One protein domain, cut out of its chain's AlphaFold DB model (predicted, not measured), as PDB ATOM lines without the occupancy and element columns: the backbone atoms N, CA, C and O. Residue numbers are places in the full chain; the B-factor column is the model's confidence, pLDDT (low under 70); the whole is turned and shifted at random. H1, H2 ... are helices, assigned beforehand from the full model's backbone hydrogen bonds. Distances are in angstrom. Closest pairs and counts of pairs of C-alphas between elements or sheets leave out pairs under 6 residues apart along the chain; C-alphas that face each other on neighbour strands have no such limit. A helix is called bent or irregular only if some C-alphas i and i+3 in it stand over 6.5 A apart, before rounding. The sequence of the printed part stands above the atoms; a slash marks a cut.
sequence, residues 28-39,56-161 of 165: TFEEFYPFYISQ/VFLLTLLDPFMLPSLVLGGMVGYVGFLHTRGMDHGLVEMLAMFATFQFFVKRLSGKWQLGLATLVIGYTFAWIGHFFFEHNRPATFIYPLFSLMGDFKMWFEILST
ATOM      1  N   THR A  28     150.699 208.965 248.279       94.94
ATOM      2  CA  THR A  28     152.120 209.306 248.315       94.94
ATOM      3  C   THR A  28     152.978 208.050 248.236       94.94
ATOM      4  O   THR A  28     152.518 206.929 248.480       94.94
ATOM      5  N   PHE A  29     154.249 208.231 247.882       96.50
ATOM      6  CA  PHE A  29     155.193 207.121 247.856       96.50
ATOM      7  C   PHE A  29     155.483 206.602 249.272       96.50
ATOM      8  O   PHE A  29     155.663 205.403 249.468       96.50
ATOM      9  N   GLU A  30     155.484 207.486 250.265       96.75
ATOM     10  CA  GLU A  30     155.710 207.172 251.675       96.75
ATOM     11  C   GLU A  30     154.619 206.251 252.231       96.75
ATOM     12  O   GLU A  30     154.932 205.309 252.954       96.75
ATOM     13  N   GLU A  31     153.359 206.479 251.849       94.88
ATOM     14  CA  GLU A  31     152.231 205.596 252.180       94.88
ATOM     15  C   GLU A  31     152.332 204.246 251.455       94.88
ATOM     16  O   GLU A  31     152.029 203.200 252.027       94.88
ATOM     17  N   PHE A  32     152.780 204.260 250.196       95.31
ATOM     18  CA  PHE A  32     152.907 203.069 249.359       95.31
ATOM     19  C   PHE A  32     154.067 202.153 249.775       95.31
ATOM     20  O   PHE A  32     153.964 200.931 249.668       95.31
ATOM     21  N   TYR A  33     155.194 202.708 250.226       96.75
ATOM     22  CA  TYR A  33     156.435 201.946 250.377       96.75
ATOM     23  C   TYR A  33     156.375 200.793 251.403       96.75
ATOM     24  O   TYR A  33     156.881 199.711 251.092       96.75
ATOM     25  N   PRO A  34     155.745 200.941 252.588       95.31
ATOM     26  CA  PRO A  34     155.565 199.821 253.513       95.31
ATOM     27  C   PRO A  34     154.780 198.660 252.892       95.31
ATOM     28  O   PRO A  34     155.128 197.498 253.093       95.31
ATOM     29  N   PHE A  35     153.757 198.976 252.093       93.69
ATOM     30  CA  PHE A  35     153.016 197.983 251.325       93.69
ATOM     31  C   PHE A  35     153.895 197.335 250.248       93.69
ATOM     32  O   PHE A  35     153.903 196.118 250.119       93.69
ATOM     33  N   TYR A  36     154.685 198.116 249.511       95.19
ATOM     34  CA  TYR A  36     155.608 197.575 248.514       95.19
ATOM     35  C   TYR A  36     156.566 196.542 249.124       95.19
ATOM     36  O   TYR A  36     156.718 195.454 248.579       95.19
ATOM     37  N   ILE A  37     157.158 196.826 250.287       95.69
ATOM     38  CA  ILE A  37     158.054 195.877 250.962       95.69
ATOM     39  C   ILE A  37     157.318 194.621 251.443       95.69
ATOM     40  O   ILE A  37     157.882 193.532 251.360       95.69
ATOM     41  N   SER A  38     156.066 194.731 251.898       92.56
ATOM     42  CA  SER A  38     155.291 193.546 252.293       92.56
ATOM     43  C   SER A  38     154.974 192.614 251.119       92.56
ATOM     44  O   SER A  38     154.718 191.438 251.346       92.56
ATOM     45  N   GLN A  39     155.033 193.116 249.878       92.19
ATOM     46  CA  GLN A  39     154.903 192.326 248.647       92.19
ATOM     47  C   GLN A  39     156.198 191.648 248.192       92.19
ATOM     48  O   GLN A  39     156.203 191.029 247.132       92.19
ATOM     49  N   VAL A  56     169.452 197.298 235.175       98.19
ATOM     50  CA  VAL A  56     168.834 198.545 234.691       98.19
ATOM     51  C   VAL A  56     169.747 199.738 234.965       98.19
ATOM     52  O   VAL A  56     170.027 200.499 234.043       98.19
ATOM     53  N   PHE A  57     170.270 199.863 236.187       98.19
ATOM     54  CA  PHE A  57     171.205 200.919 236.564       98.19
ATOM     55  C   PHE A  57     172.454 200.912 235.673       98.19
ATOM     56  O   PHE A  57     172.803 201.943 235.101       98.19
ATOM     57  N   LEU A  58     173.085 199.749 235.476       98.12
ATOM     58  CA  LEU A  58     174.259 199.615 234.609       98.12
ATOM     59  C   LEU A  58     173.950 199.975 233.149       98.12
ATOM     60  O   LEU A  58     174.723 200.705 232.535       98.12
ATOM     61  N   LEU A  59     172.816 199.528 232.599       97.56
ATOM     62  CA  LEU A  59     172.391 199.877 231.237       97.56
ATOM     63  C   LEU A  59     172.149 201.381 231.081       97.56
ATOM     64  O   LEU A  59     172.493 201.952 230.047       97.56
ATOM     65  N   THR A  60     171.598 202.031 232.107       96.75
ATOM     66  CA  THR A  60     171.422 203.487 232.134       96.75
ATOM     67  C   THR A  60     172.762 204.229 232.119       96.75
ATOM     68  O   THR A  60     172.829 205.315 231.551       96.75
ATOM     69  N   LEU A  61     173.840 203.658 232.666       97.31
ATOM     70  CA  LEU A  61     175.180 204.263 232.625       97.31
ATOM     71  C   LEU A  61     175.893 204.110 231.272       97.31
ATOM     72  O   LEU A  61     176.835 204.853 231.003       97.31
ATOM     73  N   LEU A  62     175.461 203.184 230.408       97.31
ATOM     74  CA  LEU A  62     176.089 202.968 229.093       97.31
ATOM     75  C   LEU A  62     175.836 204.108 228.098       97.31
ATOM     76  O   LEU A  62     176.508 204.192 227.067       97.31
ATOM     77  N   ASP A  63     174.844 204.958 228.358       97.25
ATOM     78  CA  ASP A  63     174.497 206.072 227.487       97.25
ATOM     79  C   ASP A  63     173.944 207.253 228.304       97.25
ATOM     80  O   ASP A  63     172.936 207.100 228.997       97.25
ATOM     81  N   PRO A  64     174.552 208.453 228.209       97.06
ATOM     82  CA  PRO A  64     174.176 209.597 229.038       97.06
ATOM     83  C   PRO A  64     172.740 210.088 228.801       97.06
ATOM     84  O   PRO A  64     172.184 210.762 229.665       97.06
ATOM     85  N   PHE A  65     172.111 209.754 227.669       98.06
ATOM     86  CA  PHE A  65     170.728 210.140 227.382       98.06
ATOM     87  C   PHE A  65     169.689 209.193 227.995       98.06
ATOM     88  O   PHE A  65     168.498 209.521 228.004       98.06
ATOM     89  N   MET A  66     170.105 208.051 228.548       97.88
ATOM     90  CA  MET A  66     169.195 207.110 229.209       97.88
ATOM     91  C   MET A  66     168.603 207.699 230.487       97.88
ATOM     92  O   MET A  66     167.394 207.610 230.689       97.88
ATOM     93  N   LEU A  67     169.424 208.338 231.327       97.19
ATOM     94  CA  LEU A  67     168.959 208.911 232.591       97.19
ATOM     95  C   LEU A  67     167.949 210.057 232.378       97.19
ATOM     96  O   LEU A  67     166.857 209.968 232.940       97.19
ATOM     97  N   PRO A  68     168.208 211.080 231.534       98.12
ATOM     98  CA  PRO A  68     167.203 212.095 231.215       98.12
ATOM     99  C   PRO A  68     165.914 211.502 230.638       98.12
ATOM    100  O   PRO A  68     164.824 211.929 231.007       98.12
ATOM    101  N   SER A  69     166.017 210.485 229.775       98.12
ATOM    102  CA  SER A  69     164.842 209.807 229.212       98.12
ATOM    103  C   SER A  69     164.025 209.092 230.289       98.12
ATOM    104  O   SER A  69     162.795 209.146 230.263       98.12
ATOM    105  N   LEU A  70     164.693 208.441 231.250       97.69
ATOM    106  CA  LEU A  70     164.054 207.774 232.385       97.69
ATOM    107  C   LEU A  70     163.359 208.784 233.302       97.69
ATOM    108  O   LEU A  70     162.216 208.561 233.691       97.69
ATOM    109  N   VAL A  71     164.009 209.917 233.586       98.06
ATOM    110  CA  VAL A  71     163.432 211.015 234.375       98.06
ATOM    111  C   VAL A  71     162.189 211.580 233.690       98.06
ATOM    112  O   VAL A  71     161.154 211.710 234.335       98.06
ATOM    113  N   LEU A  72     162.241 211.852 232.382       98.38
ATOM    114  CA  LEU A  72     161.089 212.352 231.624       98.38
ATOM    115  C   LEU A  72     159.935 211.342 231.595       98.38
ATOM    116  O   LEU A  72     158.781 211.722 231.792       98.38
ATOM    117  N   GLY A  73     160.240 210.054 231.410       98.25
ATOM    118  CA  GLY A  73     159.259 208.978 231.549       98.25
ATOM    119  C   GLY A  73     158.631 208.965 232.943       98.25
ATOM    120  O   GLY A  73     157.409 208.943 233.062       98.25
ATOM    121  N   GLY A  74     159.446 209.069 233.996       97.75
ATOM    122  CA  GLY A  74     158.997 209.151 235.385       97.75
ATOM    123  C   GLY A  74     158.107 210.363 235.668       97.75
ATOM    124  O   GLY A  74     157.061 210.213 236.292       97.75
ATOM    125  N   MET A  75     158.453 211.544 235.149       98.25
ATOM    126  CA  MET A  75     157.634 212.757 235.271       98.25
ATOM    127  C   MET A  75     156.263 212.582 234.615       98.25
ATOM    128  O   MET A  75     155.248 212.922 235.221       98.25
ATOM    129  N   VAL A  76     156.212 212.010 233.407       98.38
ATOM    130  CA  VAL A  76     154.941 211.697 232.733       98.38
ATOM    131  C   VAL A  76     154.141 210.665 233.527       98.38
ATOM    132  O   VAL A  76     152.932 210.826 233.675       98.38
ATOM    133  N   GLY A  77     154.801 209.658 234.098       97.00
ATOM    134  CA  GLY A  77     154.172 208.701 235.010       97.00
ATOM    135  C   GLY A  77     153.553 209.355 236.234       97.00
ATOM    136  O   GLY A  77     152.424 209.036 236.594       97.00
ATOM    137  N   TYR A  78     154.259 210.311 236.839       96.81
ATOM    138  CA  TYR A  78     153.782 211.030 238.014       96.81
ATOM    139  C   TYR A  78     152.560 211.880 237.671       96.81
ATOM    140  O   TYR A  78     151.537 211.792 238.343       96.81
ATOM    141  N   VAL A  79     152.627 212.647 236.579       97.62
ATOM    142  CA  VAL A  79     151.486 213.431 236.087       97.62
ATOM    143  C   VAL A  79     150.310 212.514 235.751       97.62
ATOM    144  O   VAL A  79     149.187 212.803 236.158       97.62
ATOM    145  N   GLY A  80     150.553 211.392 235.072       96.31
ATOM    146  CA  GLY A  80     149.539 210.377 234.789       96.31
ATOM    147  C   GLY A  80     148.877 209.857 236.063       96.31
ATOM    148  O   GLY A  80     147.650 209.760 236.117       96.31
ATOM    149  N   PHE A  81     149.662 209.621 237.114       94.88
ATOM    150  CA  PHE A  81     149.150 209.212 238.416       94.88
ATOM    151  C   PHE A  81     148.222 210.238 239.041       94.88
ATOM    152  O   PHE A  81     147.132 209.872 239.475       94.88
ATOM    153  N   LEU A  82     148.572 211.525 239.007       94.38
ATOM    154  CA  LEU A  82     147.695 212.583 239.518       94.38
ATOM    155  C   LEU A  82     146.324 212.608 238.817       94.38
ATOM    156  O   LEU A  82     145.326 212.922 239.459       94.38
ATOM    157  N   HIS A  83     146.262 212.235 237.533       95.19
ATOM    158  CA  HIS A  83     145.030 212.247 236.735       95.19
ATOM    159  C   HIS A  83     144.255 210.923 236.750       95.19
ATOM    160  O   HIS A  83     143.077 210.905 236.404       95.19
ATOM    161  N   THR A  84     144.888 209.815 237.140       93.62
ATOM    162  CA  THR A  84     144.285 208.470 237.101       93.62
ATOM    163  C   THR A  84     144.142 207.834 238.485       93.62
ATOM    164  O   THR A  84     143.915 206.632 238.595       93.62
ATOM    165  N   ARG A  85     144.187 208.635 239.564       87.94
ATOM    166  CA  ARG A  85     143.980 208.166 240.953       87.94
ATOM    167  C   ARG A  85     142.656 207.429 241.177       87.94
ATOM    168  O   ARG A  85     142.594 206.528 242.006       87.94
ATOM    169  N   GLY A  86     141.612 207.820 240.445       87.88
ATOM    170  CA  GLY A  86     140.291 207.185 240.501       87.88
ATOM    171  C   GLY A  86     140.165 205.900 239.677       87.88
ATOM    172  O   GLY A  86     139.071 205.362 239.584       87.88
ATOM    173  N   MET A  87     141.241 205.435 239.032       89.25
ATOM    174  CA  MET A  87     141.270 204.135 238.359       89.25
ATOM    175  C   MET A  87     141.799 203.065 239.314       89.25
ATOM    176  O   MET A  87     142.722 203.314 240.086       89.25
ATOM    177  N   ASP A  88     141.289 201.846 239.192       86.62
ATOM    178  CA  ASP A  88     141.747 200.667 239.939       86.62
ATOM    179  C   ASP A  88     143.050 200.055 239.376       86.62
ATOM    180  O   ASP A  88     143.609 199.111 239.938       86.62
ATOM    181  N   HIS A  89     143.572 200.611 238.279       87.88
ATOM    182  CA  HIS A  89     144.753 200.130 237.569       87.88
ATOM    183  C   HIS A  89     145.696 201.262 237.121       87.88
ATOM    184  O   HIS A  89     145.312 202.421 236.963       87.88
ATOM    185  N   GLY A  90     146.946 200.914 236.817       91.25
ATOM    186  CA  GLY A  90     148.007 201.816 236.355       91.25
ATOM    187  C   GLY A  90     148.376 201.683 234.875       91.25
ATOM    188  O   GLY A  90     149.428 202.161 234.460       91.25
ATOM    189  N   LEU A  91     147.556 201.023 234.048       91.06
ATOM    190  CA  LEU A  91     147.909 200.747 232.645       91.06
ATOM    191  C   LEU A  91     148.188 202.015 231.825       91.06
ATOM    192  O   LEU A  91     149.159 202.047 231.070       91.06
ATOM    193  N   VAL A  92     147.369 203.061 231.984       93.44
ATOM    194  CA  VAL A  92     147.546 204.338 231.270       93.44
ATOM    195  C   VAL A  92     148.881 204.985 231.642       93.44
ATOM    196  O   VAL A  92     149.640 205.379 230.760       93.44
ATOM    197  N   GLU A  93     149.195 205.032 232.937       95.06
ATOM    198  CA  GLU A  93     150.454 205.571 233.461       95.06
ATOM    199  C   GLU A  93     151.647 204.787 232.909       95.06
ATOM    200  O   GLU A  93     152.570 205.379 232.363       95.06
ATOM    201  N   MET A  94     151.608 203.454 232.989       94.56
ATOM    202  CA  MET A  94     152.693 202.581 232.542       94.56
ATOM    203  C   MET A  94     152.963 202.736 231.042       94.56
ATOM    204  O   MET A  94     154.113 202.882 230.626       94.56
ATOM    205  N   LEU A  95     151.910 202.731 230.219       95.62
ATOM    206  CA  LEU A  95     152.043 202.904 228.774       95.62
ATOM    207  C   LEU A  95     152.596 204.287 228.427       95.62
ATOM    208  O   LEU A  95     153.481 204.379 227.576       95.62
ATOM    209  N   ALA A  96     152.123 205.340 229.098       97.00
ATOM    210  CA  ALA A  96     152.632 206.694 228.909       97.00
ATOM    211  C   ALA A  96     154.113 206.793 229.307       97.00
ATOM    212  O   ALA A  96     154.924 207.260 228.511       97.00
ATOM    213  N   MET A  97     154.491 206.266 230.476       97.31
ATOM    214  CA  MET A  97     155.879 206.217 230.947       97.31
ATOM    215  C   MET A  97     156.803 205.524 229.943       97.31
ATOM    216  O   MET A  97     157.830 206.088 229.564       97.31
ATOM    217  N   PHE A  98     156.445 204.318 229.491       97.25
ATOM    218  CA  PHE A  98     157.277 203.555 228.559       97.25
ATOM    219  C   PHE A  98     157.353 204.215 227.190       97.25
ATOM    220  O   PHE A  98     158.430 204.260 226.599       97.25
ATOM    221  N   ALA A  99     156.235 204.739 226.682       97.75
ATOM    222  CA  ALA A  99     156.209 205.427 225.399       97.75
ATOM    223  C   ALA A  99     157.089 206.681 225.433       97.75
ATOM    224  O   ALA A  99     157.896 206.878 224.527       97.75
ATOM    225  N   THR A 100     156.992 207.486 226.493       98.44
ATOM    226  CA  THR A 100     157.824 208.675 226.691       98.44
ATOM    227  C   THR A 100     159.298 208.306 226.820       98.44
ATOM    228  O   THR A 100     160.121 208.859 226.092       98.44
ATOM    229  N   PHE A 101     159.638 207.341 227.679       98.38
ATOM    230  CA  PHE A 101     161.011 206.855 227.825       98.38
ATOM    231  C   PHE A 101     161.593 206.417 226.473       98.38
ATOM    232  O   PHE A 101     162.629 206.922 226.045       98.38
ATOM    233  N   GLN A 102     160.878 205.556 225.743       98.25
ATOM    234  CA  GLN A 102     161.323 205.047 224.445       98.25
ATOM    235  C   GLN A 102     161.422 206.132 223.374       98.25
ATOM    236  O   GLN A 102     162.343 206.106 222.554       98.25
ATOM    237  N   PHE A 103     160.493 207.087 223.372       98.44
ATOM    238  CA  PHE A 103     160.535 208.228 222.468       98.44
ATOM    239  C   PHE A 103     161.819 209.035 222.671       98.44
ATOM    240  O   PHE A 103     162.528 209.292 221.697       98.44
ATOM    241  N   PHE A 104     162.158 209.379 223.915       98.38
ATOM    242  CA  PHE A 104     163.353 210.169 224.209       98.38
ATOM    243  C   PHE A 104     164.650 209.386 223.995       98.38
ATOM    244  O   PHE A 104     165.558 209.928 223.368       98.38
ATOM    245  N   VAL A 105     164.718 208.100 224.358       98.12
ATOM    246  CA  VAL A 105     165.883 207.254 224.033       98.12
ATOM    247  C   VAL A 105     166.116 207.228 222.521       98.12
ATOM    248  O   VAL A 105     167.226 207.484 222.049       98.12
ATOM    249  N   LYS A 106     165.060 206.996 221.731       98.00
ATOM    250  CA  LYS A 106     165.153 207.014 220.267       98.00
ATOM    251  C   LYS A 106     165.559 208.392 219.742       98.00
ATOM    252  O   LYS A 106     166.355 208.473 218.814       98.00
ATOM    253  N   ARG A 107     165.005 209.469 220.300       98.19
ATOM    254  CA  ARG A 107     165.192 210.832 219.790       98.19
ATOM    255  C   ARG A 107     166.553 211.433 220.132       98.19
ATOM    256  O   ARG A 107     167.058 212.215 219.325       98.19
ATOM    257  N   LEU A 108     167.087 211.124 221.312       97.38
ATOM    258  CA  LEU A 108     168.314 211.709 221.855       97.38
ATOM    259  C   LEU A 108     169.544 210.836 221.575       97.38
ATOM    260  O   LEU A 108     170.571 211.362 221.165       97.38
ATOM    261  N   SER A 109     169.431 209.514 221.751       96.75
ATOM    262  CA  SER A 109     170.541 208.560 221.581       96.75
ATOM    263  C   SER A 109     170.483 207.793 220.251       96.75
ATOM    264  O   SER A 109     171.510 207.377 219.718       96.75
ATOM    265  N   GLY A 110     169.286 207.565 219.701       97.06
ATOM    266  CA  GLY A 110     169.083 206.687 218.540       97.06
ATOM    267  C   GLY A 110     169.079 205.190 218.883       97.06
ATOM    268  O   GLY A 110     168.554 204.390 218.109       97.06
ATOM    269  N   LYS A 111     169.568 204.796 220.067       96.62
ATOM    270  CA  LYS A 111     169.663 203.403 220.541       96.62
ATOM    271  C   LYS A 111     168.350 202.890 221.142       96.62
ATOM    272  O   LYS A 111     168.292 202.464 222.292       96.62
ATOM    273  N   TRP A 112     167.266 202.907 220.373       96.31
ATOM    274  CA  TRP A 112     165.942 202.463 220.844       96.31
ATOM    275  C   TRP A 112     165.922 201.011 221.359       96.31
ATOM    276  O   TRP A 112     165.123 200.693 222.244       96.31
ATOM    277  N   GLN A 113     166.808 200.144 220.848       97.75
ATOM    278  CA  GLN A 113     166.968 198.771 221.338       97.75
ATOM    279  C   GLN A 113     167.515 198.725 222.766       97.75
ATOM    280  O   GLN A 113     167.096 197.862 223.528       97.75
ATOM    281  N   LEU A 114     168.408 199.651 223.141       97.06
ATOM    282  CA  LEU A 114     168.932 199.740 224.506       97.06
ATOM    283  C   LEU A 114     167.800 200.065 225.483       97.06
ATOM    284  O   LEU A 114     167.651 199.380 226.486       97.06
ATOM    285  N   GLY A 115     166.945 201.030 225.136       97.31
ATOM    286  CA  GLY A 115     165.759 201.342 225.933       97.31
ATOM    287  C   GLY A 115     164.796 200.151 226.063       97.31
ATOM    288  O   GLY A 115     164.355 199.830 227.166       97.31
ATOM    289  N   LEU A 116     164.534 199.415 224.972       97.06
ATOM    290  CA  LEU A 116     163.727 198.188 225.054       97.06
ATOM    291  C   LEU A 116     164.380 197.129 225.945       97.06
ATOM    292  O   LEU A 116     163.684 196.514 226.747       97.06
ATOM    293  N   ALA A 117     165.692 196.926 225.817       96.94
ATOM    294  CA  ALA A 117     166.431 195.978 226.640       96.94
ATOM    295  C   ALA A 117     166.332 196.347 228.125       96.94
ATOM    296  O   ALA A 117     166.062 195.470 228.939       96.94
ATOM    297  N   THR A 118     166.453 197.630 228.475       97.06
ATOM    298  CA  THR A 118     166.278 198.118 229.849       97.06
ATOM    299  C   THR A 118     164.892 197.793 230.401       97.06
ATOM    300  O   THR A 118     164.799 197.267 231.510       97.06
ATOM    301  N   LEU A 119     163.824 198.040 229.634       95.88
ATOM    302  CA  LEU A 119     162.462 197.695 230.057       95.88
ATOM    303  C   LEU A 119     162.296 196.181 230.224       95.88
ATOM    304  O   LEU A 119     161.817 195.724 231.256       95.88
ATOM    305  N   VAL A 120     162.710 195.392 229.231       95.88
ATOM    306  CA  VAL A 120     162.563 193.931 229.278       95.88
ATOM    307  C   VAL A 120     163.326 193.354 230.465       95.88
ATOM    308  O   VAL A 120     162.738 192.622 231.250       95.88
ATOM    309  N   ILE A 121     164.595 193.721 230.643       95.62
ATOM    310  CA  ILE A 121     165.442 193.188 231.714       95.62
ATOM    311  C   ILE A 121     164.867 193.530 233.088       95.62
ATOM    312  O   ILE A 121     164.692 192.624 233.899       95.62
ATOM    313  N   GLY A 122     164.517 194.796 233.341       92.56
ATOM    314  CA  GLY A 122     163.952 195.199 234.631       92.56
ATOM    315  C   GLY A 122     162.703 194.392 234.994       92.56
ATOM    316  O   GLY A 122     162.628 193.805 236.074       92.56
ATOM    317  N   TYR A 123     161.761 194.280 234.054       92.44
ATOM    318  CA  TYR A 123     160.501 193.576 234.291       92.44
ATOM    319  C   TYR A 123     160.640 192.053 234.333       92.44
ATOM    320  O   TYR A 123     159.945 191.414 235.119       92.44
ATOM    321  N   THR A 124     161.534 191.452 233.541       93.38
ATOM    322  CA  THR A 124     161.758 189.999 233.567       93.38
ATOM    323  C   THR A 124     162.190 189.537 234.954       93.38
ATOM    324  O   THR A 124     161.588 188.613 235.493       93.38
ATOM    325  N   PHE A 125     163.186 190.187 235.556       96.62
ATOM    326  CA  PHE A 125     163.658 189.802 236.885       96.62
ATOM    327  C   PHE A 125     162.605 190.067 237.968       96.62
ATOM    328  O   PHE A 125     162.324 189.172 238.766       96.62
ATOM    329  N   ALA A 126     161.964 191.238 237.955       94.38
ATOM    330  CA  ALA A 126     160.912 191.568 238.915       94.38
ATOM    331  C   ALA A 126     159.755 190.550 238.888       94.38
ATOM    332  O   ALA A 126     159.310 190.035 239.912       94.38
ATOM    333  N   TRP A 127     159.286 190.181 237.695       92.06
ATOM    334  CA  TRP A 127     158.183 189.230 237.557       92.06
ATOM    335  C   TRP A 127     158.552 187.798 237.895       92.06
ATOM    336  O   TRP A 127     157.703 187.078 238.414       92.06
ATOM    337  N   ILE A 128     159.794 187.381 237.645       94.12
ATOM    338  CA  ILE A 128     160.272 186.086 238.136       94.12
ATOM    339  C   ILE A 128     160.150 186.041 239.666       94.12
ATOM    340  O   ILE A 128     159.632 185.060 240.195       94.12
ATOM    341  N   GLY A 129     160.538 187.119 240.359       94.06
ATOM    342  CA  GLY A 129     160.347 187.281 241.803       94.06
ATOM    343  C   GLY A 129     158.889 187.100 242.229       94.06
ATOM    344  O   GLY A 129     158.557 186.190 242.990       94.06
ATOM    345  N   HIS A 130     158.008 187.930 241.675       92.44
ATOM    346  CA  HIS A 130     156.598 187.956 242.054       92.44
ATOM    347  C   HIS A 130     155.827 186.673 241.714       92.44
ATOM    348  O   HIS A 130     155.066 186.180 242.541       92.44
ATOM    349  N   PHE A 131     156.001 186.105 240.520       90.62
ATOM    350  CA  PHE A 131     155.150 184.999 240.069       90.62
ATOM    351  C   PHE A 131     155.621 183.619 240.534       90.62
ATOM    352  O   PHE A 131     154.779 182.753 240.751       90.62
ATOM    353  N   PHE A 132     156.933 183.402 240.678       93.12
ATOM    354  CA  PHE A 132     157.482 182.080 241.014       93.12
ATOM    355  C   PHE A 132     157.862 181.924 242.487       93.12
ATOM    356  O   PHE A 132     157.890 180.798 242.977       93.12
ATOM    357  N   PHE A 133     158.178 183.019 243.184       93.75
ATOM    358  CA  PHE A 133     158.599 182.962 244.586       93.75
ATOM    359  C   PHE A 133     157.522 183.523 245.507       93.75
ATOM    360  O   PHE A 133     157.036 182.817 246.387       93.75
ATOM    361  N   GLU A 134     157.076 184.751 245.259       91.81
ATOM    362  CA  GLU A 134     156.089 185.408 246.123       91.81
ATOM    363  C   GLU A 134     154.645 184.944 245.848       91.81
ATOM    364  O   GLU A 134     153.791 184.995 246.729       91.81
ATOM    365  N   HIS A 135     154.371 184.456 244.635       89.94
ATOM    366  CA  HIS A 135     153.041 184.052 244.165       89.94
ATOM    367  C   HIS A 135     151.985 185.163 244.300       89.94
ATOM    368  O   HIS A 135     150.819 184.911 244.617       89.94
ATOM    369  N   ASN A 136     152.382 186.408 244.035       88.94
ATOM    370  CA  ASN A 136     151.513 187.576 244.119       88.94
ATOM    371  C   ASN A 136     151.509 188.390 242.819       88.94
ATOM    372  O   ASN A 136     152.302 188.196 241.895       88.94
ATOM    373  N   ARG A 137     150.557 189.318 242.735       87.56
ATOM    374  CA  ARG A 137     150.417 190.220 241.596       87.56
ATOM    375  C   ARG A 137     151.346 191.439 241.747       87.56
ATOM    376  O   ARG A 137     151.158 192.215 242.672       87.56
ATOM    377  N   PRO A 138     152.271 191.721 240.819       90.94
ATOM    378  CA  PRO A 138     153.146 192.890 240.920       90.94
ATOM    379  C   PRO A 138     152.377 194.209 241.105       90.94
ATOM    380  O   PRO A 138     151.487 194.541 240.312       90.94
ATOM    381  N   ALA A 139     152.780 195.021 242.087       91.00
ATOM    382  CA  ALA A 139     152.161 196.322 242.360       91.00
ATOM    383  C   ALA A 139     152.267 197.301 241.174       91.00
ATOM    384  O   ALA A 139     151.460 198.226 241.063       91.00
ATOM    385  N   THR A 140     153.196 197.063 240.238       91.06
ATOM    386  CA  THR A 140     153.390 197.878 239.026       91.06
ATOM    387  C   THR A 140     152.143 197.971 238.151       91.06
ATOM    388  O   THR A 140     152.039 198.909 237.370       91.06
ATOM    389  N   PHE A 141     151.195 197.032 238.257       90.12
ATOM    390  CA  PHE A 141     149.938 197.091 237.505       90.12
ATOM    391  C   PHE A 141     148.930 198.084 238.091       90.12
ATOM    392  O   PHE A 141     147.958 198.409 237.415       90.12
ATOM    393  N   ILE A 142     149.162 198.570 239.313       90.69
ATOM    394  CA  ILE A 142     148.334 199.567 240.005       90.69
ATOM    395  C   ILE A 142     149.119 200.879 240.170       90.69
ATOM    396  O   ILE A 142     148.587 201.945 239.869       90.69
ATOM    397  N   TYR A 143     150.394 200.797 240.570       93.75
ATOM    398  CA  TYR A 143     151.301 201.932 240.781       93.75
ATOM    399  C   TYR A 143     152.631 201.749 240.031       93.75
ATOM    400  O   TYR A 143     153.638 201.393 240.649       93.75
ATOM    401  N   PRO A 144     152.692 201.986 238.711       95.12
ATOM    402  CA  PRO A 144     153.892 201.733 237.915       95.12
ATOM    403  C   PRO A 144     155.077 202.589 238.364       95.12
ATOM    404  O   PRO A 144     156.153 202.058 238.634       95.12
ATOM    405  N   LEU A 145     154.872 203.904 238.524       97.31
ATOM    406  CA  LEU A 145     155.936 204.805 238.966       97.31
ATOM    407  C   LEU A 145     156.402 204.489 240.389       97.31
ATOM    408  O   LEU A 145     157.603 204.389 240.618       97.31
ATOM    409  N   PHE A 146     155.479 204.311 241.340       97.19
ATOM    410  CA  PHE A 146     155.880 204.017 242.717       97.19
ATOM    411  C   PHE A 146     156.549 202.649 242.838       97.19
ATOM    412  O   PHE A 146     157.452 202.505 243.651       97.19
ATOM    413  N   SER A 147     156.175 201.670 242.012       96.62
ATOM    414  CA  SER A 147     156.865 200.374 241.975       96.62
ATOM    415  C   SER A 147     158.300 200.523 241.475       96.62
ATOM    416  O   SER A 147     159.210 200.016 242.120       96.62
ATOM    417  N   LEU A 148     158.526 201.305 240.410       97.50
ATOM    418  CA  LEU A 148     159.877 201.617 239.928       97.50
ATOM    419  C   LEU A 148     160.709 202.356 240.992       97.50
ATOM    420  O   LEU A 148     161.876 202.039 241.208       97.50
ATOM    421  N   MET A 149     160.118 203.334 241.684       98.38
ATOM    422  CA  MET A 149     160.771 204.018 242.809       98.38
ATOM    423  C   MET A 149     161.057 203.055 243.972       98.38
ATOM    424  O   MET A 149     162.104 203.152 244.610       98.38
ATOM    425  N   GLY A 150     160.140 202.119 244.229       98.19
ATOM    426  CA  GLY A 150     160.267 201.060 245.224       98.19
ATOM    427  C   GLY A 150     161.462 200.156 244.944       98.19
ATOM    428  O   GLY A 150     162.251 199.926 245.859       98.19
ATOM    429  N   ASP A 151     161.651 199.750 243.684       97.94
ATOM    430  CA  ASP A 151     162.795 198.947 243.242       97.94
ATOM    431  C   ASP A 151     164.117 199.660 243.554       97.94
ATOM    432  O   ASP A 151     164.988 199.091 244.210       97.94
ATOM    433  N   PHE A 152     164.261 200.934 243.163       98.38
ATOM    434  CA  PHE A 152     165.479 201.705 243.444       98.38
ATOM    435  C   PHE A 152     165.702 201.948 244.938       98.38
ATOM    436  O   PHE A 152     166.841 201.869 245.402       98.38
ATOM    437  N   LYS A 153     164.641 202.221 245.707       98.50
ATOM    438  CA  LYS A 153     164.754 202.422 247.155       98.50
ATOM    439  C   LYS A 153     165.147 201.130 247.869       98.50
ATOM    440  O   LYS A 153     166.086 201.147 248.655       98.50
ATOM    441  N   MET A 154     164.488 200.009 247.573       98.44
ATOM    442  CA  MET A 154     164.841 198.700 248.134       98.44
ATOM    443  C   MET A 154     166.259 198.283 247.733       98.44
ATOM    444  O   MET A 154     167.023 197.830 248.580       98.44
ATOM    445  N   TRP A 155     166.638 198.487 246.469       98.50
ATOM    446  CA  TRP A 155     167.997 198.246 245.984       98.50
ATOM    447  C   TRP A 155     169.033 199.055 246.770       98.50
ATOM    448  O   TRP A 155     170.026 198.490 247.230       98.50
ATOM    449  N   PHE A 156     168.782 200.348 246.998       98.44
ATOM    450  CA  PHE A 156     169.658 201.200 247.798       98.44
ATOM    451  C   PHE A 156     169.717 200.765 249.268       98.44
ATOM    452  O   PHE A 156     170.804 200.718 249.840       98.44
ATOM    453  N   GLU A 157     168.587 200.426 249.891       98.38
ATOM    454  CA  GLU A 157     168.544 199.960 251.284       98.38
ATOM    455  C   GLU A 157     169.321 198.647 251.474       98.38
ATOM    456  O   GLU A 157     170.031 198.498 252.468       98.38
ATOM    457  N   ILE A 158     169.253 197.720 250.513       98.12
ATOM    458  CA  ILE A 158     170.054 196.485 250.519       98.12
ATOM    459  C   ILE A 158     171.540 196.807 250.308       98.12
ATOM    460  O   ILE A 158     172.388 196.339 251.066       98.12
ATOM    461  N   LEU A 159     171.869 197.644 249.316       97.56
ATOM    462  CA  LEU A 159     173.249 198.030 248.999       97.56
ATOM    463  C   LEU A 159     173.935 198.763 250.165       97.56
ATOM    464  O   LEU A 159     175.119 198.558 250.421       97.56
ATOM    465  N   SER A 160     173.187 199.602 250.879       97.88
ATOM    466  CA  SER A 160     173.649 200.368 252.042       97.88
ATOM    467  C   SER A 160     173.484 199.627 253.370       97.88
ATOM    468  O   SER A 160     173.726 200.214 254.424       97.88
ATOM    469  N   THR A 161     173.091 198.349 253.350       96.19
ATOM    470  CA  THR A 161     172.879 197.491 254.533       96.19
ATOM    471  C   THR A 161     171.801 197.972 255.516       96.19
ATOM    472  O   THR A 161     171.698 197.458 256.625       96.19
TER     473      THR A 161
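Overview. This is residues 28 to 39 and 56 to 161 of the 165 residues of a protein of archaeon (UniProt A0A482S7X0). Two long helices, H3 and H4, lie side by side as a hairpin, and the longest helix, H5, folds back from the far end of H4 and spreads away from it as a V. H6 starts beside H3 and the first part of H4 and runs off at a wide angle to both, with residues 155 to 161 sticking out free; short H1 packs on H6, and short H2 packs on the early part of H5 near the start of H3. The printed part has 118 residues with six named helices, H1 to H6 in order, and no named strand: all helix. It is compact, with a radius of gyration of the C-alphas of 14.3 A, and spans 38 by 35 by 26 A.

Arrangement. H1, residues 29 to 38, touches H6, residues 144 to 159, at a steep tilt of 67 degrees, the same way; the closest C-alphas, of Phe 29 and Phe 146, are 6.0 A apart. H2, residues 56 to 61, touches H3, residues 66 to 84, only at the corner, and only just, with 3 pairs of C-alphas within 8 A; Thr 60 and Met 66 come closest, their C-alphas 5.2 A apart. H2 also touches residues 114 to 122 of H5, residues 112 to 134, at a shallow tilt of 25 degrees, opposite ways; the closest C-alphas, of Val 56 and Thr 118, are 5.5 A apart. H3 and H4, residues 91 to 109, form a helical hairpin at a shallow tilt of 25 degrees; the closest C-alphas, of Gly 73 and Met 97, are 4.4 A apart. H4 and H5 form another at 35.2 degrees, only just steep, with the C-alphas of Lys 106 and Trp 112 closest at 4.7 A. H6 touches H3 with residues 144 to 145 alone, at a steep tilt of 51 degrees, opposite ways; the closest C-alphas, of Gly 77 and Leu 145, are 5.8 A apart. H4 and H6 touch only at their ends, the closest C-alphas, of Met 94 and Pro 144, being 5.6 A apart. H5 and H6 are apart. Each O i to N i+4 pair is within hydrogen-bond range in H2, H3, H4 and H6; H1 has 4 of 6 and H5 18 of 19.

Along the chain. H1 begins at C-alpha 29, (155.193, 207.121, 247.856), and is only just irregular: C-alphas 31 and 34 are 6.8 A apart. From first to last C-alpha, H3 measures 26.2 A, H4 26.4 A, H5 32.0 A and H6 22.6 A. H6 ends at C-alpha 159, (173.249, 198.030, 248.999).

Size, cuts and confidence. The two C-alphas farthest apart, of Ser 38 and Gly 110, are 38.8 A apart. Residues 40 to 55 are not printed, and C-alphas 39 and 56 are 20.7 A apart across that cut. Of the links printed whole, H2 to H3 and H4 to H5 are tight, H3 to H4 and H5 to H6 are short. The mean pLDDT of the printed part is 95.5, and no printed residue is under 70.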